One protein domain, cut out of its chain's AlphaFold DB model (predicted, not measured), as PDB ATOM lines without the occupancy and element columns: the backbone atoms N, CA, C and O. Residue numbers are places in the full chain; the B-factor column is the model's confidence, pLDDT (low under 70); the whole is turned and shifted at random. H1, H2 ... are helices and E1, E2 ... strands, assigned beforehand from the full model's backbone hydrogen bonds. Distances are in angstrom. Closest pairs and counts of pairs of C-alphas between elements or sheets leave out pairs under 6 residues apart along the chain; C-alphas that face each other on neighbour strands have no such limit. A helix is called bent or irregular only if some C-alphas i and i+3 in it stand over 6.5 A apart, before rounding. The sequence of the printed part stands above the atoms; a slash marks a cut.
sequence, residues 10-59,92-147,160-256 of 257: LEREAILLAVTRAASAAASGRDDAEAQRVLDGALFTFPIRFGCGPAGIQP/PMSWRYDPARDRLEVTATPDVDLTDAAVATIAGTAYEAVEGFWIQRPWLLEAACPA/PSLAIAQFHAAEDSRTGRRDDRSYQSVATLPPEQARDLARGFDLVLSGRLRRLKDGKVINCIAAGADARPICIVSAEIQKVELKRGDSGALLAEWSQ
ATOM      1  N   LEU A  10      10.047  -5.776  47.510       97.56
ATOM      2  CA  LEU A  10      11.494  -5.786  47.660       97.56
ATOM      3  C   LEU A  10      12.148  -6.268  46.369       97.56
ATOM      4  O   LEU A  10      12.019  -7.427  45.983       97.56
ATOM      5  N   GLU A  11      12.893  -5.371  45.742       97.56
ATOM      6  CA  GLU A  11      13.735  -5.690  44.594       97.56
ATOM      7  C   GLU A  11      15.085  -6.269  45.040       97.56
ATOM      8  O   GLU A  11      15.484  -6.162  46.209       97.56
ATOM      9  N   ARG A  12      15.826  -6.833  44.080       97.31
ATOM     10  CA  ARG A  12      17.158  -7.432  44.276       97.31
ATOM     11  C   ARG A  12      18.071  -6.617  45.189       97.31
ATOM     12  O   ARG A  12      18.597  -7.165  46.154       97.31
ATOM     13  N   GLU A  13      18.252  -5.330  44.905       97.44
ATOM     14  CA  GLU A  13      19.123  -4.455  45.694       97.44
ATOM     15  C   GLU A  13      18.710  -4.431  47.171       97.44
ATOM     16  O   GLU A  13      19.538  -4.652  48.057       97.44
ATOM     17  N   ALA A  14      17.420  -4.229  47.448       97.50
ATOM     18  CA  ALA A  14      16.908  -4.165  48.812       97.50
ATOM     19  C   ALA A  14      17.123  -5.489  49.562       97.50
ATOM     20  O   ALA A  14      17.491  -5.474  50.741       97.50
ATOM     21  N   ILE A  15      16.950  -6.625  48.879       98.06
ATOM     22  CA  ILE A  15      17.223  -7.955  49.441       98.06
ATOM     23  C   ILE A  15      18.718  -8.126  49.728       98.06
ATOM     24  O   ILE A  15      19.082  -8.544  50.823       98.06
ATOM     25  N   LEU A  16      19.603  -7.755  48.801       97.62
ATOM     26  CA  LEU A  16      21.054  -7.880  48.989       97.62
ATOM     27  C   LEU A  16      21.586  -6.985  50.118       97.62
ATOM     28  O   LEU A  16      22.471  -7.391  50.879       97.62
ATOM     29  N   LEU A  17      21.018  -5.790  50.292       97.38
ATOM     30  CA  LEU A  17      21.328  -4.930  51.433       97.38
ATOM     31  C   LEU A  17      20.822  -5.532  52.752       97.38
ATOM     32  O   LEU A  17      21.530  -5.467  53.759       97.38
ATOM     33  N   ALA A  18      19.638  -6.155  52.761       97.94
ATOM     34  CA  ALA A  18      19.134  -6.874  53.932       97.94
ATOM     35  C   ALA A  18      20.038  -8.066  54.297       97.94
ATOM     36  O   ALA A  18      20.409  -8.216  55.461       97.94
ATOM     37  N   VAL A  19      20.486  -8.836  53.301       98.00
ATOM     38  CA  VAL A  19      21.454  -9.930  53.474       98.00
ATOM     39  C   VAL A  19      22.768  -9.419  54.049       98.00
ATOM     40  O   VAL A  19      23.308 -10.021  54.969       98.00
ATOM     41  N   THR A  20      23.278  -8.290  53.556       96.25
ATOM     42  CA  THR A  20      24.533  -7.709  54.055       96.25
ATOM     43  C   THR A  20      24.428  -7.342  55.541       96.25
ATOM     44  O   THR A  20      25.362  -7.579  56.309       96.25
ATOM     45  N   ARG A  21      23.273  -6.818  55.977       96.56
ATOM     46  CA  ARG A  21      23.003  -6.527  57.394       96.56
ATOM     47  C   ARG A  21      22.927  -7.804  58.236       96.56
ATOM     48  O   ARG A  21      23.552  -7.841  59.293       96.56
ATOM     49  N   ALA A  22      22.230  -8.833  57.752       97.06
ATOM     50  CA  ALA A  22      22.122 -10.124  58.436       97.06
ATOM     51  C   ALA A  22      23.483 -10.831  58.555       97.06
ATOM     52  O   ALA A  22      23.860 -11.286  59.633       97.06
ATOM     53  N   ALA A  23      24.278 -10.830  57.482       95.38
ATOM     54  CA  ALA A  23      25.637 -11.364  57.479       95.38
ATOM     55  C   ALA A  23      26.527 -10.644  58.503       95.38
ATOM     56  O   ALA A  23      27.245 -11.287  59.264       95.38
ATOM     57  N   SER A  24      26.448  -9.310  58.565       94.31
ATOM     58  CA  SER A  24      27.180  -8.518  59.560       94.31
ATOM     59  C   SER A  24      26.743  -8.835  60.994       94.31
ATOM     60  O   SER A  24      27.596  -8.949  61.877       94.31
ATOM     61  N   ALA A  25      25.439  -9.007  61.240       94.38
ATOM     62  CA  ALA A  25      24.925  -9.407  62.547       94.38
ATOM     63  C   ALA A  25      25.452 -10.789  62.957       94.38
ATOM     64  O   ALA A  25      26.035 -10.905  64.034       94.38
ATOM     65  N   ALA A  26      25.358 -11.782  62.067       92.69
ATOM     66  CA  ALA A  26      25.859 -13.135  62.296       92.69
ATOM     67  C   ALA A  26      27.371 -13.162  62.573       92.69
ATOM     68  O   ALA A  26      27.801 -13.751  63.561       92.69
ATOM     69  N   ALA A  27      28.175 -12.457  61.768       92.00
ATOM     70  CA  ALA A  27      29.623 -12.354  61.975       92.00
ATOM     71  C   ALA A  27      29.990 -11.675  63.307       92.00
ATOM     72  O   ALA A  27      31.016 -11.979  63.903       92.00
ATOM     73  N   SER A  28      29.128 -10.779  63.801       91.56
ATOM     74  CA  SER A  28      29.298 -10.112  65.099       91.56
ATOM     75  C   SER A  28      28.669 -10.886  66.268       91.56
ATOM     76  O   SER A  28      28.605 -10.350  67.375       91.56
ATOM     77  N   GLY A  29      28.126 -12.087  66.034       91.25
ATOM     78  CA  GLY A  29      27.414 -12.880  67.043       91.25
ATOM     79  C   GLY A  29      26.111 -12.249  67.552       91.25
ATOM     80  O   GLY A  29      25.635 -12.611  68.626       91.25
ATOM     81  N   ARG A  30      25.540 -11.281  66.824       93.00
ATOM     82  CA  ARG A  30      24.283 -10.619  67.197       93.00
ATOM     83  C   ARG A  30      23.094 -11.360  66.610       93.00
ATOM     84  O   ARG A  30      23.091 -11.704  65.429       93.00
ATOM     85  N   ASP A  31      22.049 -11.507  67.415       94.12
ATOM     86  CA  ASP A  31      20.743 -11.906  66.910       94.12
ATOM     87  C   ASP A  31      19.986 -10.692  66.344       94.12
ATOM     88  O   ASP A  31      19.860  -9.652  66.991       94.12
ATOM     89  N   ASP A  32      19.509 -10.819  65.112       95.88
ATOM     90  CA  ASP A  32      18.799  -9.803  64.345       95.88
ATOM     91  C   ASP A  32      17.372 -10.227  63.957       95.88
ATOM     92  O   ASP A  32      16.728  -9.531  63.169       95.88
ATOM     93  N   ALA A  33      16.842 -11.317  64.532       96.81
ATOM     94  CA  ALA A  33      15.497 -11.820  64.236       96.81
ATOM     95  C   ALA A  33      14.402 -10.743  64.374       96.81
ATOM     96  O   ALA A  33      13.521 -10.627  63.520       96.81
ATOM     97  N   GLU A  34      14.481  -9.891  65.405       95.56
ATOM     98  CA  GLU A  34      13.540  -8.778  65.599       95.56
ATOM     99  C   GLU A  34      13.579  -7.776  64.436       95.56
ATOM    100  O   GLU A  34      12.541  -7.367  63.918       95.56
ATOM    101  N   ALA A  35      14.782  -7.407  63.987       94.12
ATOM    102  CA  ALA A  35      14.965  -6.455  62.897       94.12
ATOM    103  C   ALA A  35      14.482  -7.021  61.553       94.12
ATOM    104  O   ALA A  35      14.037  -6.265  60.689       94.12
ATOM    105  N   GLN A  36      14.533  -8.344  61.383       97.50
ATOM    106  CA  GLN A  36      14.055  -9.025  60.182       97.50
ATOM    107  C   GLN A  36      12.528  -9.187  60.127       97.50
ATOM    108  O   GLN A  36      12.007  -9.512  59.061       97.50
ATOM    109  N   ARG A  37      11.775  -8.905  61.205       95.50
ATOM    110  CA  ARG A  37      10.300  -9.034  61.213       95.50
ATOM    111  C   ARG A  37       9.607  -8.262  60.095       95.50
ATOM    112  O   ARG A  37       8.568  -8.694  59.616       95.50
ATOM    113  N   VAL A  38      10.188  -7.142  59.670       93.88
ATOM    114  CA  VAL A  38       9.657  -6.303  58.583       93.88
ATOM    115  C   VAL A  38       9.810  -6.925  57.190       93.88
ATOM    116  O   VAL A  38       9.241  -6.404  56.233       93.88
ATOM    117  N   LEU A  39      10.619  -7.981  57.053       97.25
ATOM    118  CA  LEU A  39      10.811  -8.714  55.800       97.25
ATOM    119  C   LEU A  39       9.765  -9.816  55.630       97.25
ATOM    120  O   LEU A  39       9.430 -10.167  54.506       97.25
ATOM    121  N   ASP A  40       9.253 -10.359  56.730       96.75
ATOM    122  CA  ASP A  40       8.311 -11.471  56.703       96.75
ATOM    123  C   ASP A  40       6.994 -11.068  56.025       96.75
ATOM    124  O   ASP A  40       6.362 -10.072  56.384       96.75
ATOM    125  N   GLY A  41       6.596 -11.827  55.003       96.06
ATOM    126  CA  GLY A  41       5.423 -11.554  54.176       96.06
ATOM    127  C   GLY A  41       5.609 -10.470  53.108       96.06
ATOM    128  O   GLY A  41       4.694 -10.283  52.294       96.06
ATOM    129  N   ALA A  42       6.761  -9.784  53.068       97.25
ATOM    130  CA  ALA A  42       7.071  -8.813  52.022       97.25
ATOM    131  C   ALA A  42       7.084  -9.498  50.650       97.25
ATOM    132  O   ALA A  42       7.604 -10.607  50.502       97.25
ATOM    133  N   LEU A  43       6.503  -8.831  49.652       97.94
ATOM    134  CA  LEU A  43       6.596  -9.288  48.272       97.94
ATOM    135  C   LEU A  43       8.017  -9.070  47.774       97.94
ATOM    136  O   LEU A  43       8.679  -8.115  48.182       97.94
ATOM    137  N   PHE A  44       8.475  -9.918  46.863       98.19
ATOM    138  CA  PHE A  44       9.762  -9.711  46.226       98.19
ATOM    139  C   PHE A  44       9.768 -10.027  44.741       98.19
ATOM    140  O   PHE A  44       9.003 -10.868  44.262       98.19
ATOM    141  N   THR A  45      10.726  -9.397  44.068       98.12
ATOM    142  CA  THR A  45      11.198  -9.763  42.739       98.12
ATOM    143  C   THR A  45      12.724  -9.804  42.764       98.12
ATOM    144  O   THR A  45      13.397  -8.880  43.222       98.12
ATOM    145  N   PHE A  46      13.292 -10.923  42.319       98.38
ATOM    146  CA  PHE A  46      14.724 -11.184  42.391       98.38
ATOM    147  C   PHE A  46      15.234 -11.790  41.076       98.38
ATOM    148  O   PHE A  46      15.220 -13.012  40.908       98.38
ATOM    149  N   PRO A  47      15.674 -10.957  40.115       97.62
ATOM    150  CA  PRO A  47      16.344 -11.434  38.912       97.62
ATOM    151  C   PRO A  47      17.741 -11.995  39.218       97.62
ATOM    152  O   PRO A  47      18.520 -11.414  39.985       97.62
ATOM    153  N   ILE A  48      18.073 -13.117  38.578       96.38
ATOM    154  CA  ILE A  48      19.373 -13.788  38.616       96.38
ATOM    155  C   ILE A  48      19.915 -13.860  37.186       96.38
ATOM    156  O   ILE A  48      19.420 -14.630  36.365       96.38
ATOM    157  N   ARG A  49      20.958 -13.069  36.902       95.25
ATOM    158  CA  ARG A  49      21.621 -13.045  35.592       95.25
ATOM    159  C   ARG A  49      22.640 -14.175  35.452       95.25
ATOM    160  O   ARG A  49      23.649 -14.200  36.171       95.25
ATOM    161  N   PHE A  50      22.444 -15.032  34.455       93.06
ATOM    162  CA  PHE A  50      23.351 -16.129  34.098       93.06
ATOM    163  C   PHE A  50      23.636 -16.181  32.589       93.06
ATOM    164  O   PHE A  50      23.121 -15.371  31.822       93.06
ATOM    165  N   GLY A  51      24.511 -17.098  32.159       89.62
ATOM    166  CA  GLY A  51      24.805 -17.303  30.734       89.62
ATOM    167  C   GLY A  51      25.617 -16.188  30.067       89.62
ATOM    168  O   GLY A  51      25.594 -16.067  28.850       89.62
ATOM    169  N   CYS A  52      26.312 -15.357  30.845       86.44
ATOM    170  CA  CYS A  52      27.114 -14.251  30.323       86.44
ATOM    171  C   CYS A  52      28.316 -14.741  29.504       86.44
ATOM    172  O   CYS A  52      29.106 -15.550  29.991       86.44
ATOM    173  N   GLY A  53      28.508 -14.172  28.313       76.75
ATOM    174  CA  GLY A  53      29.603 -14.521  27.403       76.75
ATOM    175  C   GLY A  53      29.212 -15.546  26.328       76.75
ATOM    176  O   GLY A  53      28.059 -15.951  26.246       76.75
ATOM    177  N   PRO A  54      30.157 -15.967  25.466       62.50
ATOM    178  CA  PRO A  54      29.867 -16.799  24.290       62.50
ATOM    179  C   PRO A  54      29.584 -18.280  24.614       62.50
ATOM    180  O   PRO A  54      29.455 -19.097  23.702       62.50
ATOM    181  N   ALA A  55      29.529 -18.645  25.899       54.38
ATOM    182  CA  ALA A  55      29.345 -20.015  26.361       54.38
ATOM    183  C   ALA A  55      27.928 -20.506  26.027       54.38
ATOM    184  O   ALA A  55      27.004 -20.275  26.793       54.38
ATOM    185  N   GLY A  56      27.761 -21.159  24.876       55.31
ATOM    186  CA  GLY A  56      26.475 -21.731  24.461       55.31
ATOM    187  C   GLY A  56      26.304 -21.907  22.953       55.31
ATOM    188  O   GLY A  56      25.435 -22.666  22.529       55.31
ATOM    189  N   ILE A  57      27.144 -21.277  22.122       57.06
ATOM    190  CA  ILE A  57      27.138 -21.511  20.670       57.06
ATOM    191  C   ILE A  57      27.880 -22.824  20.390       57.06
ATOM    192  O   ILE A  57      29.094 -22.839  20.201       57.06
ATOM    193  N   GLN A  58      27.157 -23.942  20.404       47.16
ATOM    194  CA  GLN A  58      27.677 -25.226  19.943       47.16
ATOM    195  C   GLN A  58      26.955 -25.594  18.645       47.16
ATOM    196  O   GLN A  58      25.761 -25.891  18.699       47.16
ATOM    197  N   PRO A  59      27.637 -25.617  17.483       39.44
ATOM    198  CA  PRO A  59      27.090 -26.328  16.339       39.44
ATOM    199  C   PRO A  59      26.923 -27.793  16.753       39.44
ATOM    200  O   PRO A  59      27.862 -28.395  17.283       39.44
ATOM    201  N   PRO A  92      24.099 -25.773  36.675       88.06
ATOM    202  CA  PRO A  92      22.676 -25.753  37.007       88.06
ATOM    203  C   PRO A  92      21.917 -24.718  36.180       88.06
ATOM    204  O   PRO A  92      20.766 -24.930  35.817       88.06
ATOM    205  N   MET A  93      22.577 -23.625  35.800       91.75
ATOM    206  CA  MET A  93      22.037 -22.622  34.892       91.75
ATOM    207  C   MET A  93      22.886 -22.554  33.625       91.75
ATOM    208  O   MET A  93      24.047 -22.153  33.675       91.75
ATOM    209  N   SER A  94      22.307 -22.924  32.484       91.12
ATOM    210  CA  SER A  94      23.015 -23.020  31.205       91.12
ATOM    211  C   SER A  94      22.121 -22.666  30.017       91.12
ATOM    212  O   SER A  94      20.896 -22.584  30.121       91.12
ATOM    213  N   TRP A  95      22.745 -22.426  28.866       92.25
ATOM    214  CA  TRP A  95      22.038 -22.229  27.606       92.25
ATOM    215  C   TRP A  95      22.820 -22.819  26.437       92.25
ATOM    216  O   TRP A  95      24.034 -23.024  26.507       92.25
ATOM    217  N   ARG A  96      22.104 -23.097  25.352       90.75
ATOM    218  CA  ARG A  96      22.640 -23.656  24.116       90.75
ATOM    219  C   ARG A  96      21.907 -23.069  22.925       90.75
ATOM    220  O   ARG A  96      20.681 -23.032  22.914       90.75
ATOM    221  N   TYR A  97      22.653 -22.664  21.908       91.31
ATOM    222  CA  TYR A  97      22.100 -22.242  20.631       91.31
ATOM    223  C   TYR A  97      22.624 -23.124  19.499       91.31
ATOM    224  O   TYR A  97      23.836 -23.249  19.321       91.31
ATOM    225  N   ASP A  98      21.700 -23.724  18.749       90.62
ATOM    226  CA  ASP A  98      21.964 -24.499  17.539       90.62
ATOM    227  C   ASP A  98      21.586 -23.663  16.300       90.62
ATOM    228  O   ASP A  98      20.394 -23.544  15.990       90.62
ATOM    229  N   PRO A  99      22.573 -23.101  15.577       88.94
ATOM    230  CA  PRO A  99      22.318 -22.279  14.396       88.94
ATOM    231  C   PRO A  99      21.814 -23.088  13.195       88.94
ATOM    232  O   PRO A  99      21.273 -22.505  12.266       88.94
ATOM    233  N   ALA A 100      21.985 -24.416  13.172       91.00
ATOM    234  CA  ALA A 100      21.485 -25.242  12.070       91.00
ATOM    235  C   ALA A 100      19.965 -25.456  12.154       91.00
ATOM    236  O   ALA A 100      19.333 -25.839  11.170       91.00
ATOM    237  N   ARG A 101      19.386 -25.244  13.340       92.12
ATOM    238  CA  ARG A 101      17.962 -25.452  13.632       92.12
ATOM    239  C   ARG A 101      17.273 -24.200  14.156       92.12
ATOM    240  O   ARG A 101      16.132 -24.302  14.602       92.12
ATOM    241  N   ASP A 102      17.977 -23.070  14.169       93.88
ATOM    242  CA  ASP A 102      17.546 -21.829  14.808       93.88
ATOM    243  C   ASP A 102      16.985 -22.087  16.209       93.88
ATOM    244  O   ASP A 102      15.936 -21.572  16.573       93.88
ATOM    245  N   ARG A 103      17.630 -22.959  16.992       94.38
ATOM    246  CA  ARG A 103      17.072 -23.456  18.255       94.38
ATOM    247  C   ARG A 103      17.868 -22.929  19.432       94.38
ATOM    248  O   ARG A 103      19.031 -23.279  19.608       94.38
ATOM    249  N   LEU A 104      17.208 -22.148  20.276       93.94
ATOM    250  CA  LEU A 104      17.699 -21.741  21.582       93.94
ATOM    251  C   LEU A 104      17.095 -22.648  22.656       93.94
ATOM    252  O   LEU A 104      15.881 -22.818  22.722       93.94
ATOM    253  N   GLU A 105      17.938 -23.191  23.519       94.94
ATOM    254  CA  GLU A 105      17.549 -23.922  24.716       94.94
ATOM    255  C   GLU A 105      18.186 -23.266  25.937       94.94
ATOM    256  O   GLU A 105      19.378 -22.962  25.936       94.94
ATOM    257  N   VAL A 106      17.387 -23.029  26.969       95.62
ATOM    258  CA  VAL A 106      17.819 -22.369  28.199       95.62
ATOM    259  C   VAL A 106      17.276 -23.154  29.380       95.62
ATOM    260  O   VAL A 106      16.082 -23.455  29.428       95.62
ATOM    261  N   THR A 107      18.154 -23.456  30.331       94.94
ATOM    262  CA  THR A 107      17.864 -24.326  31.469       94.94
ATOM    263  C   THR A 107      18.318 -23.658  32.759       94.94
ATOM    264  O   THR A 107      19.441 -23.163  32.844       94.94
ATOM    265  N   ALA A 108      17.454 -23.679  33.771       95.25
ATOM    266  CA  ALA A 108      17.781 -23.333  35.146       95.25
ATOM    267  C   ALA A 108      17.270 -24.430  36.089       95.25
ATOM    268  O   ALA A 108      16.068 -24.614  36.263       95.25
ATOM    269  N   THR A 109      18.186 -25.167  36.692       94.81
ATOM    270  CA  THR A 109      17.931 -26.224  37.669       94.81
ATOM    271  C   THR A 109      18.202 -25.666  39.065       94.81
ATOM    272  O   THR A 109      19.248 -25.039  39.243       94.81
ATOM    273  N   PRO A 110      17.286 -25.843  40.034       94.62
ATOM    274  CA  PRO A 110      17.581 -25.560  41.435       94.62
ATOM    275  C   PRO A 110      18.854 -26.290  41.880       94.62
ATOM    276  O   PRO A 110      19.040 -27.457  41.551       94.62
ATOM    277  N   ASP A 111      19.737 -25.598  42.588       93.50
ATOM    278  CA  ASP A 111      21.043 -26.105  43.037       93.50
ATOM    279  C   ASP A 111      21.260 -25.920  44.548       93.50
ATOM    280  O   ASP A 111      22.378 -26.024  45.050       93.50
ATOM    281  N   VAL A 112      20.172 -25.645  45.271       95.06
ATOM    282  CA  VAL A 112      20.119 -25.555  46.731       95.06
ATOM    283  C   VAL A 112      19.172 -26.633  47.236       95.06
ATOM    284  O   VAL A 112      17.971 -26.549  46.979       95.06
ATOM    285  N   ASP A 113      19.707 -27.594  47.984       94.81
ATOM    286  CA  ASP A 113      18.958 -28.684  48.606       94.81
ATOM    287  C   ASP A 113      19.550 -29.070  49.976       94.81
ATOM    288  O   ASP A 113      20.503 -28.459  50.461       94.81
ATOM    289  N   LEU A 114      18.972 -30.086  50.627       95.25
ATOM    290  CA  LEU A 114      19.420 -30.573  51.939       95.25
ATOM    291  C   LEU A 114      20.749 -31.353  51.916       95.25
ATOM    292  O   LEU A 114      21.242 -31.723  52.982       95.25
ATOM    293  N   THR A 115      21.330 -31.629  50.747       93.88
ATOM    294  CA  THR A 115      22.659 -32.252  50.642       93.88
ATOM    295  C   THR A 115      23.784 -31.241  50.869       93.88
ATOM    296  O   THR A 115      24.887 -31.623  51.265       93.88
ATOM    297  N   ASP A 116      23.501 -29.945  50.701       93.19
ATOM    298  CA  ASP A 116      24.419 -28.865  51.047       93.19
ATOM    299  C   ASP A 116      24.516 -28.693  52.574       93.19
ATOM    300  O   ASP A 116      23.521 -28.523  53.282       93.19
ATOM    301  N   ALA A 117      25.742 -28.703  53.100       92.88
ATOM    302  CA  ALA A 117      25.988 -28.655  54.540       92.88
ATOM    303  C   ALA A 117      25.495 -27.356  55.208       92.88
ATOM    304  O   ALA A 117      25.040 -27.387  56.356       92.88
ATOM    305  N   ALA A 118      25.577 -26.214  54.518       92.69
ATOM    306  CA  ALA A 118      25.089 -24.942  55.040       92.69
ATOM    307  C   ALA A 118      23.561 -24.925  55.097       92.69
ATOM    308  O   ALA A 118      22.979 -24.507  56.103       92.69
ATOM    309  N   VAL A 119      22.920 -25.438  54.045       95.44
ATOM    310  CA  VAL A 119      21.463 -25.583  53.974       95.44
ATOM    311  C   VAL A 119      20.964 -26.541  55.052       95.44
ATOM    312  O   VAL A 119      20.065 -26.176  55.805       95.44
ATOM    313  N   ALA A 120      21.584 -27.714  55.194       95.69
ATOM    314  CA  ALA A 120      21.237 -28.701  56.216       95.69
ATOM    315  C   ALA A 120      21.376 -28.139  57.641       95.69
ATOM    316  O   ALA A 120      20.523 -28.381  58.494       95.69
ATOM    317  N   THR A 121      22.419 -27.338  57.893       94.94
ATOM    318  CA  THR A 121      22.626 -26.673  59.190       94.94
ATOM    319  C   THR A 121      21.498 -25.689  59.506       94.94
ATOM    320  O   THR A 121      20.997 -25.680  60.627       94.94
ATOM    321  N   ILE A 122      21.084 -24.876  58.528       94.81
ATOM    322  CA  ILE A 122      19.999 -23.894  58.695       94.81
ATOM    323  C   ILE A 122      18.632 -24.585  58.803       94.81
ATOM    324  O   ILE A 122      17.802 -24.186  59.615       94.81
ATOM    325  N   ALA A 123      18.389 -25.623  58.002       94.69
ATOM    326  CA  ALA A 123      17.132 -26.362  58.011       94.69
ATOM    327  C   ALA A 123      16.930 -27.159  59.314       94.69
ATOM    328  O   ALA A 123      15.808 -27.263  59.824       94.69
ATOM    329  N   GLY A 124      18.006 -27.728  59.866       93.31
ATOM    330  CA  GLY A 124      17.934 -28.619  61.019       93.31
ATOM    331  C   GLY A 124      16.969 -29.782  60.770       93.31
ATOM    332  O   GLY A 124      16.902 -30.333  59.677       93.31
ATOM    333  N   THR A 125      16.181 -30.149  61.781       92.56
ATOM    334  CA  THR A 125      15.147 -31.200  61.667       92.56
ATOM    335  C   THR A 125      13.749 -30.640  61.395       92.56
ATOM    336  O   THR A 125      12.764 -31.369  61.478       92.56
ATOM    337  N   ALA A 126      13.632 -29.331  61.162       92.62
ATOM    338  CA  ALA A 126      12.350 -28.642  61.034       92.62
ATOM    339  C   ALA A 126      11.708 -28.785  59.646       92.62
ATOM    340  O   ALA A 126      10.499 -28.560  59.533       92.62
ATOM    341  N   TYR A 127      12.510 -29.129  58.637       95.06
ATOM    342  CA  TYR A 127      12.148 -29.152  57.222       95.06
ATOM    343  C   TYR A 127      12.572 -30.479  56.585       95.06
ATOM    344  O   TYR A 127      13.622 -31.022  56.924       95.06
ATOM    345  N   GLU A 128      11.750 -31.003  55.675       93.81
ATOM    346  CA  GLU A 128      11.997 -32.266  54.959       93.81
ATOM    347  C   GLU A 128      12.552 -32.057  53.545       93.81
ATOM    348  O   GLU A 128      13.100 -32.987  52.961       93.81
ATOM    349  N   ALA A 129      12.411 -30.848  52.994       94.25
ATOM    350  CA  ALA A 129      12.961 -30.482  51.697       94.25
ATOM    351  C   ALA A 129      13.311 -28.992  51.650       94.25
ATOM    352  O   ALA A 129      12.655 -28.155  52.278       94.25
ATOM    353  N   VAL A 130      14.340 -28.669  50.872       95.94
ATOM    354  CA  VAL A 130      14.725 -27.302  50.520       95.94
ATOM    355  C   VAL A 130      14.969 -27.278  49.021       95.94
ATOM    356  O   VAL A 130      15.581 -28.201  48.498       95.94
ATOM    357  N   GLU A 131      14.467 -26.253  48.341       95.00
ATOM    358  CA  GLU A 131      14.702 -26.048  46.910       95.00
ATOM    359  C   GLU A 131      14.975 -24.567  46.640       95.00
ATOM    360  O   GLU A 131      14.266 -23.684  47.133       95.00
ATOM    361  N   GLY A 132      16.002 -24.262  45.856       95.81
ATOM    362  CA  GLY A 132      16.370 -22.876  45.599       95.81
ATOM    363  C   GLY A 132      17.535 -22.711  44.643       95.81
ATOM    364  O   GLY A 132      17.925 -23.644  43.947       95.81
ATOM    365  N   PHE A 133      18.080 -21.496  44.621       96.31
ATOM    366  CA  PHE A 133      19.166 -21.125  43.722       96.31
ATOM    367  C   PHE A 133      20.300 -20.422  44.454       96.31
ATOM    368  O   PHE A 133      20.078 -19.445  45.183       96.31
ATOM    369  N   TRP A 134      21.527 -20.858  44.185       95.31
ATOM    370  CA  TRP A 134      22.732 -20.141  44.557       95.31
ATOM    371  C   TRP A 134      22.933 -18.916  43.664       95.31
ATOM    372  O   TRP A 134      22.930 -18.963  42.429       95.31
ATOM    373  N   ILE A 135      23.172 -17.772  44.300       92.88
ATOM    374  CA  ILE A 135      23.402 -16.507  43.613       92.88
ATOM    375  C   ILE A 135      24.888 -16.394  43.288       92.88
ATOM    376  O   ILE A 135      25.715 -16.184  44.169       92.88
ATOM    377  N   GLN A 136      25.225 -16.467  42.000       84.94
ATOM    378  CA  GLN A 136      26.616 -16.464  41.522       84.94
ATOM    379  C   GLN A 136      27.379 -15.169  41.843       84.94
ATOM    380  O   GLN A 136      28.589 -15.177  42.052       84.94
ATOM    381  N   ARG A 137      26.682 -14.027  41.849       87.38
ATOM    382  CA  ARG A 137      27.276 -12.693  42.053       87.38
ATOM    383  C   ARG A 137      26.458 -11.891  43.066       87.38
ATOM    384  O   ARG A 137      25.753 -10.957  42.684       87.38
ATOM    385  N   PRO A 138      26.511 -12.251  44.358       90.56
ATOM    386  CA  PRO A 138      25.688 -11.618  45.383       90.56
ATOM    387  C   PRO A 138      26.143 -10.195  45.742       90.56
ATOM    388  O   PRO A 138      25.451  -9.509  46.478       90.56
ATOM    389  N   TRP A 139      27.292  -9.740  45.228       89.19
ATOM    390  CA  TRP A 139      27.777  -8.362  45.383       89.19
ATOM    391  C   TRP A 139      27.325  -7.417  44.256       89.19
ATOM    392  O   TRP A 139      27.526  -6.211  44.367       89.19
ATOM    393  N   LEU A 140      26.732  -7.934  43.170       92.31
ATOM    394  CA  LEU A 140      26.116  -7.100  42.135       92.31
ATOM    395  C   LEU A 140      24.660  -6.820  42.510       92.31
ATOM    396  O   LEU A 140      23.823  -7.731  42.494       92.31
ATOM    397  N   LEU A 141      24.384  -5.553  42.841       94.50
ATOM    398  CA  LEU A 141      23.055  -5.069  43.226       94.50
ATOM    399  C   LEU A 141      22.046  -5.165  42.077       94.50
ATOM    400  O   LEU A 141      20.875  -5.454  42.305       94.50
ATOM    401  N   GLU A 142      22.531  -5.036  40.846       93.06
ATOM    402  CA  GLU A 142      21.767  -5.268  39.625       93.06
ATOM    403  C   GLU A 142      22.012  -6.678  39.076       93.06
ATOM    404  O   GLU A 142      23.108  -7.240  39.182       93.06
ATOM    405  N   ALA A 143      20.989  -7.259  38.448       92.44
ATOM    406  CA  ALA A 143      21.136  -8.494  37.690       92.44
ATOM    407  C   ALA A 143      21.787  -8.187  36.336       92.44
ATOM    408  O   ALA A 143      21.117  -7.979  35.330       92.44
ATOM    409  N   ALA A 144      23.115  -8.137  36.329       90.12
ATOM    410  CA  ALA A 144      23.894  -7.782  35.154       90.12
ATOM    411  C   ALA A 144      25.022  -8.781  34.897       90.12
ATOM    412  O   ALA A 144      25.527  -9.459  35.801       90.12
ATOM    413  N   CYS A 145      25.432  -8.864  33.631       88.31
ATOM    414  CA  CYS A 145      26.692  -9.505  33.305       88.31
ATOM    415  C   CYS A 145      27.838  -8.629  33.812       88.31
ATOM    416  O   CYS A 145      27.778  -7.408  33.654       88.31
ATOM    417  N   PRO A 146      28.873  -9.222  34.434       83.94
ATOM    418  CA  PRO A 146      30.014  -8.449  34.891       83.94
ATOM    419  C   PRO A 146      30.689  -7.780  33.692       83.94
ATOM    420  O   PRO A 146      30.690  -8.325  32.584       83.94
ATOM    421  N   ALA A 147      31.292  -6.614  33.925       82.12
ATOM    422  CA  ALA A 147      32.177  -6.009  32.942       82.12
ATOM    423  C   ALA A 147      33.263  -7.018  32.538       82.12
ATOM    424  O   ALA A 147      33.730  -7.802  33.371       82.12
ATOM    425  N   PRO A 160      29.615 -19.833  46.087       75.94
ATOM    426  CA  PRO A 160      28.423 -19.058  46.374       75.94
ATOM    427  C   PRO A 160      28.265 -18.879  47.884       75.94
ATOM    428  O   PRO A 160      28.474 -19.803  48.663       75.94
ATOM    429  N   SER A 161      27.919 -17.667  48.304       88.50
ATOM    430  CA  SER A 161      27.728 -17.338  49.722       88.50
ATOM    431  C   SER A 161      26.300 -16.885  50.022       88.50
ATOM    432  O   SER A 161      26.039 -16.344  51.094       88.50
ATOM    433  N   LEU A 162      25.421 -16.927  49.026       96.25
ATOM    434  CA  LEU A 162      24.056 -16.446  49.127       96.25
ATOM    435  C   LEU A 162      23.151 -17.331  48.285       96.25
ATOM    436  O   LEU A 162      23.367 -17.427  47.079       96.25
ATOM    437  N   ALA A 163      22.121 -17.880  48.908       97.56
ATOM    438  CA  ALA A 163      21.014 -18.545  48.244       97.56
ATOM    439  C   ALA A 163      19.689 -17.830  48.526       97.56
ATOM    440  O   ALA A 163      19.537 -17.126  49.529       97.56
ATOM    441  N   ILE A 164      18.715 -18.060  47.653       98.38
ATOM    442  CA  ILE A 164      17.293 -17.864  47.941       98.38
ATOM    443  C   ILE A 164      16.588 -19.202  47.751       98.38
ATOM    444  O   ILE A 164      16.781 -19.855  46.724       98.38
ATOM    445  N   ALA A 165      15.829 -19.632  48.752       97.50
ATOM    446  CA  ALA A 165      15.268 -20.973  48.780       97.50
ATOM    447  C   ALA A 165      13.922 -21.033  49.498       97.50
ATOM    448  O   ALA A 165      13.630 -20.236  50.392       97.50
ATOM    449  N   GLN A 166      13.131 -22.024  49.108       96.00
ATOM    450  CA  GLN A 166      11.915 -22.428  49.794       96.00
ATOM    451  C   GLN A 166      12.235 -23.571  50.743       96.00
ATOM    452  O   GLN A 166      12.953 -24.499  50.379       96.00
ATOM    453  N   PHE A 167      11.692 -23.495  51.952       96.19
ATOM    454  CA  PHE A 167      11.846 -24.514  52.980       96.19
ATOM    455  C   PHE A 167      10.495 -25.167  53.207       96.19
ATOM    456  O   PHE A 167       9.521 -24.476  53.498       96.19
ATOM    457  N   HIS A 168      10.453 -26.489  53.090       94.25
ATOM    458  CA  HIS A 168       9.225 -27.264  53.132       94.25
ATOM    459  C   HIS A 168       9.228 -28.192  54.342       94.25
ATOM    460  O   HIS A 168      10.092 -29.062  54.471       94.25
ATOM    461  N   ALA A 169       8.274 -27.999  55.244       92.50
ATOM    462  CA  ALA A 169       8.035 -28.879  56.374       92.50
ATOM    463  C   ALA A 169       7.200 -30.105  55.958       92.50
ATOM    464  O   ALA A 169       6.644 -30.167  54.857       92.50
ATOM    465  N   ALA A 170       7.123 -31.105  56.837       88.56
ATOM    466  CA  ALA A 170       6.400 -32.350  56.561       88.56
ATOM    467  C   ALA A 170       4.886 -32.131  56.411       88.56
ATOM    468  O   ALA A 170       4.206 -32.860  55.689       88.56
ATOM    469  N   GLU A 171       4.371 -31.120  57.105       85.56
ATOM    470  CA  GLU A 171       2.985 -30.674  57.075       85.56
ATOM    471  C   GLU A 171       2.628 -29.829  55.842       85.56
ATOM    472  O   GLU A 171       1.443 -29.660  55.547       85.56
ATOM    473  N   ASP A 172       3.625 -29.305  55.124       85.69
ATOM    474  CA  ASP A 172       3.390 -28.415  53.994       85.69
ATOM    475  C   ASP A 172       2.887 -29.179  52.770       85.69
ATOM    476  O   ASP A 172       3.208 -30.349  52.533       85.69
ATOM    477  N   SER A 173       2.126 -28.478  51.930       82.88
ATOM    478  CA  SER A 173       1.691 -29.032  50.654       82.88
ATOM    479  C   SER A 173       2.895 -29.454  49.808       82.88
ATOM    480  O   SER A 173       3.897 -28.744  49.702       82.88
ATOM    481  N   ARG A 174       2.778 -30.620  49.170       82.62
ATOM    482  CA  ARG A 174       3.719 -31.060  48.128       82.62
ATOM    483  C   ARG A 174       3.330 -30.538  46.748       82.62
ATOM    484  O   ARG A 174       4.107 -30.633  45.803       82.62
ATOM    485  N   THR A 175       2.130 -29.972  46.620       76.25
ATOM    486  CA  THR A 175       1.675 -29.344  45.384       76.25
ATOM    487  C   THR A 175       2.544 -28.131  45.093       76.25
ATOM    488  O   THR A 175       2.662 -27.232  45.918       76.25
ATOM    489  N   GLY A 176       3.151 -28.118  43.910       67.69
ATOM    490  CA  GLY A 176       3.991 -27.015  43.457       67.69
ATOM    491  C   GLY A 176       5.488 -27.193  43.696       67.69
ATOM    492  O   GLY A 176       6.272 -26.478  43.072       67.69
ATOM    493  N   ARG A 177       5.916 -28.186  44.486       82.06
ATOM    494  CA  ARG A 177       7.342 -28.524  44.594       82.06
ATOM    495  C   ARG A 177       7.894 -28.919  43.223       82.06
ATOM    496  O   ARG A 177       7.213 -29.562  42.405       82.06
ATOM    497  N   ARG A 178       9.113 -28.475  42.917       83.50
ATOM    498  CA  ARG A 178       9.754 -28.849  41.653       83.50
ATOM    499  C   ARG A 178      10.345 -30.240  41.732       83.50
ATOM    500  O   ARG A 178      10.349 -30.879  40.682       83.50
ATOM    501  N   ASP A 179      10.741 -30.704  42.917       82.19
ATOM    502  CA  ASP A 179      11.407 -31.996  43.125       82.19
ATOM    503  C   ASP A 179      12.542 -32.162  42.095       82.19
ATOM    504  O   ASP A 179      12.517 -33.044  41.239       82.19
ATOM    505  N   ASP A 180      13.453 -31.183  42.088       78.62
ATOM    506  CA  ASP A 180      14.626 -31.073  41.205       78.62
ATOM    507  C   ASP A 180      14.343 -30.882  39.704       78.62
ATOM    508  O   ASP A 180      15.262 -30.820  38.883       78.62
ATOM    509  N   ARG A 181      13.076 -30.714  39.299       88.69
ATOM    510  CA  ARG A 181      12.739 -30.428  37.896       88.69
ATOM    511  C   ARG A 181      13.230 -29.047  37.466       88.69
ATOM    512  O   ARG A 181      12.813 -28.020  38.010       88.69
ATOM    513  N   SER A 182      14.022 -29.027  36.399       92.38
ATOM    514  CA  SER A 182      14.530 -27.805  35.781       92.38
ATOM    515  C   SER A 182      13.424 -26.908  35.214       92.38
ATOM    516  O   SER A 182      12.414 -27.358  34.669       92.38
ATOM    517  N   TYR A 183      13.672 -25.606  35.266       94.62
ATOM    518  CA  TYR A 183      12.989 -24.593  34.476       94.62
ATOM    519  C   TYR A 183      13.650 -24.535  33.098       94.62
ATOM    520  O   TYR A 183      14.734 -23.975  32.946       94.62
ATOM    521  N   GLN A 184      13.021 -25.160  32.104       95.62
ATOM    522  CA  GLN A 184      13.571 -25.274  30.754       95.62
ATOM    523  C   GLN A 184      12.650 -24.615  29.728       95.62
ATOM    524  O   GLN A 184      11.440 -24.841  29.734       95.62
ATOM    525  N   SER A 185      13.233 -23.833  28.823       96.44
ATOM    526  CA  SER A 185      12.546 -23.299  27.647       96.44
ATOM    527  C   SER A 185      13.329 -23.622  26.382       96.44
ATOM    528  O   SER A 185      14.560 -23.546  26.358       96.44
ATOM    529  N   VAL A 186      12.597 -23.979  25.328       95.56
ATOM    530  CA  VAL A 186      13.121 -24.159  23.975       95.56
ATOM    531  C   VAL A 186      12.362 -23.208  23.063       95.56
ATOM    532  O   VAL A 186      11.135 -23.257  23.002       95.56
ATOM    533  N   ALA A 187      13.086 -22.356  22.350       93.56
ATOM    534  CA  ALA A 187      12.521 -21.360  21.454       93.56
ATOM    535  C   ALA A 187      13.231 -21.381  20.101       93.56
ATOM    536  O   ALA A 187      14.418 -21.703  20.005       93.56
ATOM    537  N   THR A 188      12.509 -20.993  19.052       93.44
ATOM    538  CA  THR A 188      13.124 -20.703  17.758       93.44
ATOM    539  C   THR A 188      13.711 -19.295  17.790       93.44
ATOM    540  O   THR A 188      13.008 -18.339  18.122       93.44
ATOM    541  N   LEU A 189      14.992 -19.160  17.455       91.19
ATOM    542  CA  LEU A 189      15.707 -17.897  17.401       91.19
ATOM    543  C   LEU A 189      16.570 -17.810  16.130       91.19
ATOM    544  O   LEU A 189      17.513 -18.589  15.985       91.19
ATOM    545  N   PRO A 190      16.305 -16.835  15.249       89.31
ATOM    546  CA  PRO A 190      17.124 -16.616  14.064       89.31
ATOM    547  C   PRO A 190      18.594 -16.253  14.381       89.31
ATOM    548  O   PRO A 190      18.847 -15.564  15.383       89.31
ATOM    549  N   PRO A 191      19.574 -16.634  13.536       86.25
ATOM    550  CA  PRO A 191      21.004 -16.455  13.816       86.25
ATOM    551  C   PRO A 191      21.434 -15.001  13.988       86.25
ATOM    552  O   PRO A 191      22.350 -14.703  14.757       86.25
ATOM    553  N   GLU A 192      20.761 -14.060  13.330       85.31
ATOM    554  CA  GLU A 192      21.060 -12.641  13.474       85.31
ATOM    555  C   GLU A 192      20.790 -12.130  14.892       85.31
ATOM    556  O   GLU A 192      21.463 -11.202  15.335       85.31
ATOM    557  N   GLN A 193      19.870 -12.755  15.630       84.88
ATOM    558  CA  GLN A 193      19.543 -12.397  17.013       84.88
ATOM    559  C   GLN A 193      20.398 -13.155  18.040       84.88
ATOM    560  O   GLN A 193      20.358 -12.835  19.232       84.88
ATOM    561  N   ALA A 194      21.180 -14.145  17.591       83.31
ATOM    562  CA  ALA A 194      22.022 -14.977  18.445       83.31
ATOM    563  C   ALA A 194      23.252 -14.227  18.988       83.31
ATOM    564  O   ALA A 194      23.756 -14.547  20.063       83.31
ATOM    565  N   ARG A 195      23.720 -13.185  18.284       78.12
ATOM    566  CA  ARG A 195      24.847 -12.335  18.724       78.12
ATOM    567  C   ARG A 195      24.596 -11.654  20.075       78.12
ATOM    568  O   ARG A 195      25.538 -11.388  20.817       78.12
ATOM    569  N   ASP A 196      23.330 -11.397  20.397       84.56
ATOM    570  CA  ASP A 196      22.929 -10.676  21.603       84.56
ATOM    571  C   ASP A 196      22.789 -11.606  22.824       84.56
ATOM    572  O   ASP A 196      22.723 -11.131  23.960       84.56
ATOM    573  N   LEU A 197      22.861 -12.931  22.622       87.44
ATOM    574  CA  LEU A 197      22.813 -13.938  23.694       87.44
ATOM    575  C   LEU A 197      23.987 -13.826  24.674       87.44
ATOM    576  O   LEU A 197      23.875 -14.261  25.817       87.44
ATOM    577  N   ALA A 198      25.084 -13.169  24.282       83.38
ATOM    578  CA  ALA A 198      26.212 -12.900  25.172       83.38
ATOM    579  C   ALA A 198      25.836 -12.024  26.385       83.38
ATOM    580  O   ALA A 198      26.561 -12.026  27.386       83.38
ATOM    581  N   ARG A 199      24.706 -11.296  26.325       88.12
ATOM    582  CA  ARG A 199      24.144 -10.553  27.468       88.12
ATOM    583  C   ARG A 199      23.424 -11.456  28.476       88.12
ATOM    584  O   ARG A 199      22.979 -10.953  29.508       88.12
ATOM    585  N   GLY A 200      23.363 -12.760  28.222       92.38
ATOM    586  CA  GLY A 200      22.844 -13.764  29.138       92.38
ATOM    587  C   GLY A 200      21.323 -13.769  29.258       92.38
ATOM    588  O   GLY A 200      20.604 -13.217  28.424       92.38
ATOM    589  N   PHE A 201      20.845 -14.395  30.328       95.81
ATOM    590  CA  PHE A 201      19.433 -14.617  30.631       95.81
ATOM    591  C   PHE A 201      19.141 -14.262  32.080       95.81
ATOM    592  O   PHE A 201      20.009 -14.409  32.944       95.81
ATOM    593  N   ASP A 202      17.914 -13.828  32.340       97.06
ATOM    594  CA  ASP A 202      17.418 -13.592  33.688       97.06
ATOM    595  C   ASP A 202      16.452 -14.700  34.089       97.06
ATOM    596  O   ASP A 202      15.415 -14.893  33.453       97.06
ATOM    597  N   LEU A 203      16.782 -15.398  35.175       97.81
ATOM    598  CA  LEU A 203      15.814 -16.158  35.954       97.81
ATOM    599  C   LEU A 203      15.222 -15.208  36.999       97.81
ATOM    600  O   LEU A 203      15.916 -14.791  37.924       97.81
ATOM    601  N   VAL A 204      13.962 -14.823  36.836       98.25
ATOM    602  CA  VAL A 204      13.280 -13.891  37.737       98.25
ATOM    603  C   VAL A 204      12.407 -14.674  38.697       98.25
ATOM    604  O   VAL A 204      11.405 -15.263  38.297       98.25
ATOM    605  N   LEU A 205      12.783 -14.658  39.971       98.19
ATOM    606  CA  LEU A 205      12.008 -15.258  41.051       98.19
ATOM    607  C   LEU A 205      11.096 -14.194  41.656       98.19
ATOM    608  O   LEU A 205      11.545 -13.078  41.914       98.19
ATOM    609  N   SER A 206       9.828 -14.515  41.881       98.12
ATOM    610  CA  SER A 206       8.892 -13.633  42.580       98.12
ATOM    611  C   SER A 206       8.013 -14.409  43.549       98.12
ATOM    612  O   SER A 206       7.672 -15.570  43.317       98.12
ATOM    613  N   GLY A 207       7.623 -13.749  44.631       97.12
ATOM    614  CA  GLY A 207       6.773 -14.348  45.650       97.12
ATOM    615  C   GLY A 207       6.826 -13.568  46.951       97.12
ATOM    616  O   GLY A 207       6.828 -12.335  46.936       97.12
ATOM    617  N   ARG A 208       6.869 -14.281  48.078       97.19
ATOM    618  CA  ARG A 208       6.905 -13.688  49.418       97.19
ATOM    619  C   ARG A 208       8.107 -14.167  50.199       97.19
ATOM    620  O   ARG A 208       8.411 -15.350  50.198       97.19
ATOM    621  N   LEU A 209       8.763 -13.266  50.912       98.06
ATOM    622  CA  LEU A 209       9.745 -13.675  51.907       98.06
ATOM    623  C   LEU A 209       9.026 -14.302  53.103       98.06
ATOM    624  O   LEU A 209       7.946 -13.845  53.489       98.06
ATOM    625  N   ARG A 210       9.611 -15.350  53.681       95.75
ATOM    626  CA  ARG A 210       9.008 -16.099  54.787       95.75
ATOM    627  C   ARG A 210      10.010 -16.284  55.902       95.75
ATOM    628  O   ARG A 210      11.202 -16.461  55.678       95.75
ATOM    629  N   ARG A 211       9.507 -16.235  57.122       96.31
ATOM    630  CA  ARG A 211      10.291 -16.544  58.308       96.31
ATOM    631  C   ARG A 211      10.370 -18.054  58.524       96.31
ATOM    632  O   ARG A 211       9.355 -18.741  58.411       96.31
ATOM    633  N   LEU A 212      11.550 -18.551  58.879       96.06
ATOM    634  CA  LEU A 212      11.733 -19.921  59.342       96.06
ATOM    635  C   LEU A 212      11.315 -20.074  60.816       96.06
ATOM    636  O   LEU A 212      10.981 -19.097  61.497       96.06
ATOM    637  N   LYS A 213      11.328 -21.316  61.326       93.31
ATOM    638  CA  LYS A 213      10.942 -21.639  62.717       93.31
ATOM    639  C   LYS A 213      11.832 -20.957  63.770       93.31
ATOM    640  O   LYS A 213      11.387 -20.771  64.897       93.31
ATOM    641  N   ASP A 214      13.045 -20.547  63.404       91.88
ATOM    642  CA  ASP A 214      13.977 -19.788  64.252       91.88
ATOM    643  C   ASP A 214      13.641 -18.290  64.377       91.88
ATOM    644  O   ASP A 214      14.269 -17.568  65.150       91.88
ATOM    645  N   GLY A 215      12.645 -17.804  63.635       95.38
ATOM    646  CA  GLY A 215      12.249 -16.407  63.666       95.38
ATOM    647  C   GLY A 215      12.980 -15.501  62.666       95.38
ATOM    648  O   GLY A 215      12.719 -14.294  62.670       95.38
ATOM    649  N   LYS A 216      13.829 -16.037  61.784       97.69
ATOM    650  CA  LYS A 216      14.567 -15.271  60.769       97.69
ATOM    651  C   LYS A 216      14.050 -15.528  59.359       97.69
ATOM    652  O   LYS A 216      13.579 -16.609  59.030       97.69
ATOM    653  N   VAL A 217      14.141 -14.506  58.515       98.38
ATOM    654  CA  VAL A 217      13.911 -14.601  57.063       98.38
ATOM    655  C   VAL A 217      15.230 -14.869  56.339       98.38
ATOM    656  O   VAL A 217      15.273 -15.589  55.348       98.38
ATOM    657  N   ILE A 218      16.320 -14.290  56.837       98.50
ATOM    658  CA  ILE A 218      17.668 -14.434  56.306       98.50
ATOM    659  C   ILE A 218      18.513 -15.111  57.375       98.50
ATOM    660  O   ILE A 218      18.802 -14.521  58.420       98.50
ATOM    661  N   ASN A 219      18.928 -16.337  57.085       97.94
ATOM    662  CA  ASN A 219      19.787 -17.118  57.957       97.94
ATOM    663  C   ASN A 219      21.207 -17.125  57.425       97.94
ATOM    664  O   ASN A 219      21.420 -17.432  56.258       97.94
ATOM    665  N   CYS A 220      22.171 -16.780  58.274       96.69
ATOM    666  CA  CYS A 220      23.577 -16.722  57.905       96.69
ATOM    667  C   CYS A 220      24.414 -17.541  58.884       96.69
ATOM    668  O   CYS A 220      24.277 -17.381  60.096       96.69
ATOM    669  N   ILE A 221      25.320 -18.357  58.354       93.25
ATOM    670  CA  ILE A 221      26.299 -19.116  59.133       93.25
ATOM    671  C   ILE A 221      27.714 -18.687  58.740       93.25
ATOM    672  O   ILE A 221      28.013 -18.493  57.562       93.25
ATOM    673  N   ALA A 222      28.591 -18.517  59.726       87.00
ATOM    674  CA  ALA A 222      29.994 -18.177  59.514       87.00
ATOM    675  C   ALA A 222      30.879 -19.333  59.988       87.00
ATOM    676  O   ALA A 222      30.700 -19.836  61.094       87.00
ATOM    677  N   ALA A 223      31.855 -19.731  59.171       79.62
ATOM    678  CA  ALA A 223      32.824 -20.771  59.533       79.62
ATOM    679  C   ALA A 223      33.909 -20.279  60.520       79.62
ATOM    680  O   ALA A 223      34.714 -21.070  61.003       79.62
ATOM    681  N   GLY A 224      33.953 -18.974  60.806       78.12
ATOM    682  CA  GLY A 224      34.920 -18.322  61.690       78.12
ATOM    683  C   GLY A 224      34.804 -16.797  61.610       78.12
ATOM    684  O   GLY A 224      34.082 -16.283  60.758       78.12
ATOM    685  N   ALA A 225      35.520 -16.077  62.479       78.50
ATOM    686  CA  ALA A 225      35.429 -14.613  62.588       78.50
ATOM    687  C   ALA A 225      35.821 -13.867  61.297       78.50
ATOM    688  O   ALA A 225      35.225 -12.843  60.974       78.50
ATOM    689  N   ASP A 226      36.773 -14.415  60.537       83.50
ATOM    690  CA  ASP A 226      37.268 -13.824  59.286       83.50
ATOM    691  C   ASP A 226      36.627 -14.446  58.032       83.50
ATOM    692  O   ASP A 226      36.909 -14.040  56.903       83.50
ATOM    693  N   ALA A 227      35.763 -15.453  58.206       84.56
ATOM    694  CA  ALA A 227      35.083 -16.100  57.096       84.56
ATOM    695  C   ALA A 227      33.855 -15.285  56.687       84.56
ATOM    696  O   ALA A 227      33.029 -14.901  57.518       84.56
ATOM    697  N   ARG A 228      33.681 -15.076  55.380       86.62
ATOM    698  CA  ARG A 228      32.441 -14.495  54.864       86.62
ATOM    699  C   ARG A 228      31.269 -15.445  55.167       86.62
ATOM    700  O   ARG A 228      31.357 -16.610  54.781       86.62
ATOM    701  N   PRO A 229      30.178 -14.975  55.799       93.50
ATOM    702  CA  PRO A 229      29.033 -15.833  56.071       93.50
ATOM    703  C   PRO A 229      28.371 -16.356  54.792       93.50
ATOM    704  O   PRO A 229      28.257 -15.628  53.799       93.50
ATOM    705  N   ILE A 230      27.895 -17.597  54.849       95.25
ATOM    706  CA  ILE A 230      26.965 -18.171  53.877       95.25
ATOM    707  C   ILE A 230      25.561 -17.828  54.359       95.25
ATOM    708  O   ILE A 230      25.215 -18.145  55.494       95.25
ATOM    709  N   CYS A 231      24.770 -17.174  53.515       97.62
ATOM    710  CA  CYS A 231      23.417 -16.748  53.843       97.62
ATOM    711  C   CYS A 231      22.375 -17.419  52.948       97.62
ATOM    712  O   CYS A 231      22.597 -17.603  51.753       97.62
ATOM    713  N   ILE A 232      21.205 -17.711  53.503       98.31
ATOM    714  CA  ILE A 232      20.043 -18.212  52.773       98.31
ATOM    715  C   ILE A 232      18.856 -17.311  53.094       98.31
ATOM    716  O   ILE A 232      18.508 -17.110  54.259       98.31
ATOM    717  N   VAL A 233      18.247 -16.756  52.050       98.69
ATOM    718  CA  VAL A 233      16.976 -16.034  52.131       98.69
ATOM    719  C   VAL A 233      15.852 -17.053  51.995       98.69
ATOM    720  O   VAL A 233      15.747 -17.717  50.965       98.69
ATOM    721  N   SER A 234      15.014 -17.170  53.021       98.31
ATOM    722  CA  SER A 234      13.815 -17.997  52.971       98.31
ATOM    723  C   SER A 234      12.679 -17.262  52.264       98.31
ATOM    724  O   SER A 234      12.358 -16.103  52.558       98.31
ATOM    725  N   ALA A 235      12.073 -17.946  51.303       97.25
ATOM    726  CA  ALA A 235      11.000 -17.420  50.488       97.25
ATOM    727  C   ALA A 235       9.961 -18.498  50.174       97.25
ATOM    728  O   ALA A 235      10.239 -19.688  50.190       97.25
ATOM    729  N   GLU A 236       8.763 -18.052  49.834       95.62
ATOM    730  CA  GLU A 236       7.765 -18.789  49.075       95.62
ATOM    731  C   GLU A 236       7.814 -18.235  47.647       95.62
ATOM    732  O   GLU A 236       7.491 -17.065  47.412       95.62
ATOM    733  N   ILE A 237       8.287 -19.043  46.700       95.38
ATOM    734  CA  ILE A 237       8.426 -18.677  45.290       95.38
ATOM    735  C   ILE A 237       7.119 -19.030  44.592       95.38
ATOM    736  O   ILE A 237       6.781 -20.191  44.382       95.38
ATOM    737  N   GLN A 238       6.394 -17.995  44.198       94.50
ATOM    738  CA  GLN A 238       5.073 -18.123  43.588       94.50
ATOM    739  C   GLN A 238       5.153 -18.058  42.068       94.50
ATOM    740  O   GLN A 238       4.315 -18.630  41.375       94.50
ATOM    741  N   LYS A 239       6.168 -17.371  41.536       96.44
ATOM    742  CA  LYS A 239       6.365 -17.212  40.102       96.44
ATOM    743  C   LYS A 239       7.838 -17.256  39.736       96.44
ATOM    744  O   LYS A 239       8.677 -16.658  40.411       96.44
ATOM    745  N   VAL A 240       8.126 -17.934  38.635       97.50
ATOM    746  CA  VAL A 240       9.434 -17.973  37.995       97.50
ATOM    747  C   VAL A 240       9.259 -17.571  36.543       97.50
ATOM    748  O   VAL A 240       8.437 -18.138  35.829       97.50
ATOM    749  N   GLU A 241      10.043 -16.603  36.096       98.31
ATOM    750  CA  GLU A 241      10.103 -16.210  34.692       98.31
ATOM    751  C   GLU A 241      11.517 -16.418  34.175       98.31
ATOM    752  O   GLU A 241      12.495 -16.116  34.858       98.31
ATOM    753  N   LEU A 242      11.623 -16.883  32.940       98.06
ATOM    754  CA  LEU A 242      12.876 -16.918  32.216       98.06
ATOM    755  C   LEU A 242      12.828 -15.869  31.109       98.06
ATOM    756  O   LEU A 242      11.938 -15.903  30.257       98.06
ATOM    757  N   LYS A 243      13.780 -14.934  31.120       97.44
ATOM    758  CA  LYS A 243      13.820 -13.792  30.202       97.44
ATOM    759  C   LYS A 243      15.160 -13.685  29.493       97.44
ATOM    760  O   LYS A 243      16.211 -14.037  30.029       97.44
ATOM    761  N   ARG A 244      15.123 -13.135  28.285       94.38
ATOM    762  CA  ARG A 244      16.306 -12.684  27.552       94.38
ATOM    763  C   ARG A 244      16.972 -11.514  28.278       94.38
ATOM    764  O   ARG A 244      16.318 -10.510  28.540       94.38
ATOM    765  N   GLY A 245      18.267 -11.614  28.570       92.31
ATOM    766  CA  GLY A 245      19.005 -10.582  29.309       92.31
ATOM    767  C   GLY A 245      19.367  -9.341  28.484       92.31
ATOM    768  O   GLY A 245      19.787  -8.332  29.053       92.31
ATOM    769  N   ASP A 246      19.235  -9.406  27.159       89.31
ATOM    770  CA  ASP A 246      19.433  -8.293  26.225       89.31
ATOM    771  C   ASP A 246      18.165  -7.467  25.981       89.31
ATOM    772  O   ASP A 246      18.242  -6.245  25.914       89.31
ATOM    773  N   SER A 247      17.014  -8.127  25.842       90.12
ATOM    774  CA  SER A 247      15.748  -7.491  25.441       90.12
ATOM    775  C   SER A 247      14.678  -7.489  26.531       90.12
ATOM    776  O   SER A 247      13.675  -6.792  26.398       90.12
ATOM    777  N   GLY A 248      14.842  -8.288  27.586       92.69
ATOM    778  CA  GLY A 248      13.798  -8.540  28.580       92.69
ATOM    779  C   GLY A 248      12.649  -9.417  28.068       92.69
ATOM    780  O   GLY A 248      11.681  -9.623  28.798       92.69
ATOM    781  N   ALA A 249      12.734  -9.941  26.837       94.44
ATOM    782  CA  ALA A 249      11.690 -10.773  26.249       94.44
ATOM    783  C   ALA A 249      11.471 -12.056  27.066       94.44
ATOM    784  O   ALA A 249      12.429 -12.757  27.403       94.44
ATOM    785  N   LEU A 250      10.208 -12.364  27.365       97.06
ATOM    786  CA  LEU A 250       9.816 -13.567  28.096       97.06
ATOM    787  C   LEU A 250      10.007 -14.811  27.218       97.06
ATOM    788  O   LEU A 250       9.482 -14.878  26.110       97.06
ATOM    789  N   LEU A 251      10.747 -15.792  27.731       96.62
ATOM    790  CA  LEU A 251      10.960 -17.097  27.099       96.62
ATOM    791  C   LEU A 251      10.037 -18.169  27.676       96.62
ATOM    792  O   LEU A 251       9.630 -19.080  26.961       96.62
ATOM    793  N   ALA A 252       9.757 -18.096  28.977       97.50
ATOM    794  CA  ALA A 252       8.829 -18.981  29.669       97.50
ATOM    795  C   ALA A 252       8.431 -18.382  31.021       97.50
ATOM    796  O   ALA A 252       9.193 -17.625  31.626       97.50
ATOM    797  N   GLU A 253       7.254 -18.764  31.503       97.44
ATOM    798  CA  GLU A 253       6.756 -18.431  32.833       97.44
ATOM    799  C   GLU A 253       6.180 -19.688  33.485       97.44
ATOM    800  O   GLU A 253       5.553 -20.523  32.830       97.44
ATOM    801  N   TRP A 254       6.395 -19.806  34.790       95.50
ATOM    802  CA  TRP A 254       5.776 -20.806  35.638       95.50
ATOM    803  C   TRP A 254       5.232 -20.127  36.887       95.50
ATOM    804  O   TRP A 254       5.944 -19.364  37.538       95.50
ATOM    805  N   SER A 255       4.004 -20.454  37.260       90.56
ATOM    806  CA  SER A 255       3.364 -19.961  38.476       90.56
ATOM    807  C   SER A 255       2.828 -21.118  39.308       90.56
ATOM    808  O   SER A 255       2.351 -22.113  38.759       90.56
ATOM    809  N   GLN A 256       2.884 -20.965  40.626       74.06
ATOM    810  CA  GLN A 256       2.114 -21.775  41.562       74.06
ATOM    811  C   GLN A 256       0.703 -21.180  41.631       74.06
ATOM    812  O   GLN A 256       0.563 -19.968  41.805       74.06
TER     813      GLN A 256
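What this domain is: This is residues 10 to 59, 92 to 147 and 160 to 256 of the 257 residues of an uncharacterized protein of Sphingomonas parva (UniProt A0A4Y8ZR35). A long, bent strand, E9, joins the two halves of a large, strongly twisted sheet; over one half lies a small second sheet, E2 E3 E6, making a sandwich, two sheets partly face to face, while H1 and H3 cover opposite faces of the other half. The printed part has 203 residues, with four named helices and ten named strands in the order H1 H2 E1 E2 E3 H3 E4 E5 E6 H4 E7 E8 E9 E10. The small sheet runs E2 E3 E6, antiparallel; the large one is branched and mixed. The class is mixed, helices and strands; the whole is compact, with a radius of gyration of the C-alphas of 17.7 A and spans of 56 by 38 by 28 A.

Where its parts are: H1, residues 12 to 27, begins at C-alpha 12 (17.158, -7.432, 44.276) and is 22.2 A long. H2 is residues 33 to 36, and E1, residues 43 to 50, is 23.0 A long. E2 is residues 93 to 98, E3 103 to 108, H3 117 to 123, E4 129 to 134, E5 162 to 168, E6 183 to 188 and H4 191 to 199. E7, residues 201 to 209, is 23.4 A long; E8 is residues 218 to 221. E9, residues 230 to 244, is 28.9 A long and bends by 101 degrees at residue 236. E10, residues 250 to 255, ends at C-alpha 255 (3.364, -19.961, 38.476).

How they stand to each other: On one side of E9 lie E5 and E10, on the other side E7 and E8. E8 E9 E10 form a meander, each strand the antiparallel neighbour of the one before: N 232 and O 219 are 2.8 A apart, N 240 and O 254 2.8 A. E5 is parallel to E9, with N 163 and O 231 at 2.9 A. E4 is antiparallel to E5, with N 166 and O 131 at 2.8 A, and E1 to E7, with N 46 and O 205 at 2.8 A. In the small sheet, N 96 and O 105 of the hairpin E2 and E3 are 2.8 A apart, and N 104 of E3 and O 187 of E6 2.8 A. The parts of the two sheets that face each other are 10.6 A centre to centre; the closest C-alphas of E6 and E10, Ser 185 and Ala 252, are 6.0 A apart. H1 is on the large sheet at a height of 8.1 A, over E8 and E9; the closest C-alphas of H1 and E8 are Ala 23 and Cys 220, 5.8 A. H3 is on its opposite face, with the C-alphas of Ile 122 and Asn 219 closest to E8, 6.8 A. H4 only grazes both sheets; it is irregular, only just, with C-alphas 195 and 198 6.6 A apart. H2 is near H1. Every O i to N i+4 pair is within hydrogen-bond range in H1 and H3; H4 has 0 of 5, and 3 of 6 O i to N i+3 pairs; H2 is too short for an O i to N i+4 pair.

The domain as a whole: The C-alphas farthest apart, Arg 30 and Ala 100, are 57.1 A apart. Residues 60 to 91 and 148 to 159 are not printed, with gaps of 21.1 A from C-alpha 59 to 92 and 19.1 A from C-alpha 147 to 160. Of the links printed whole, E5 to E6 is long. The mean pLDDT of the printed part is 91.5; residues 54 to 59 and 176 are under 70.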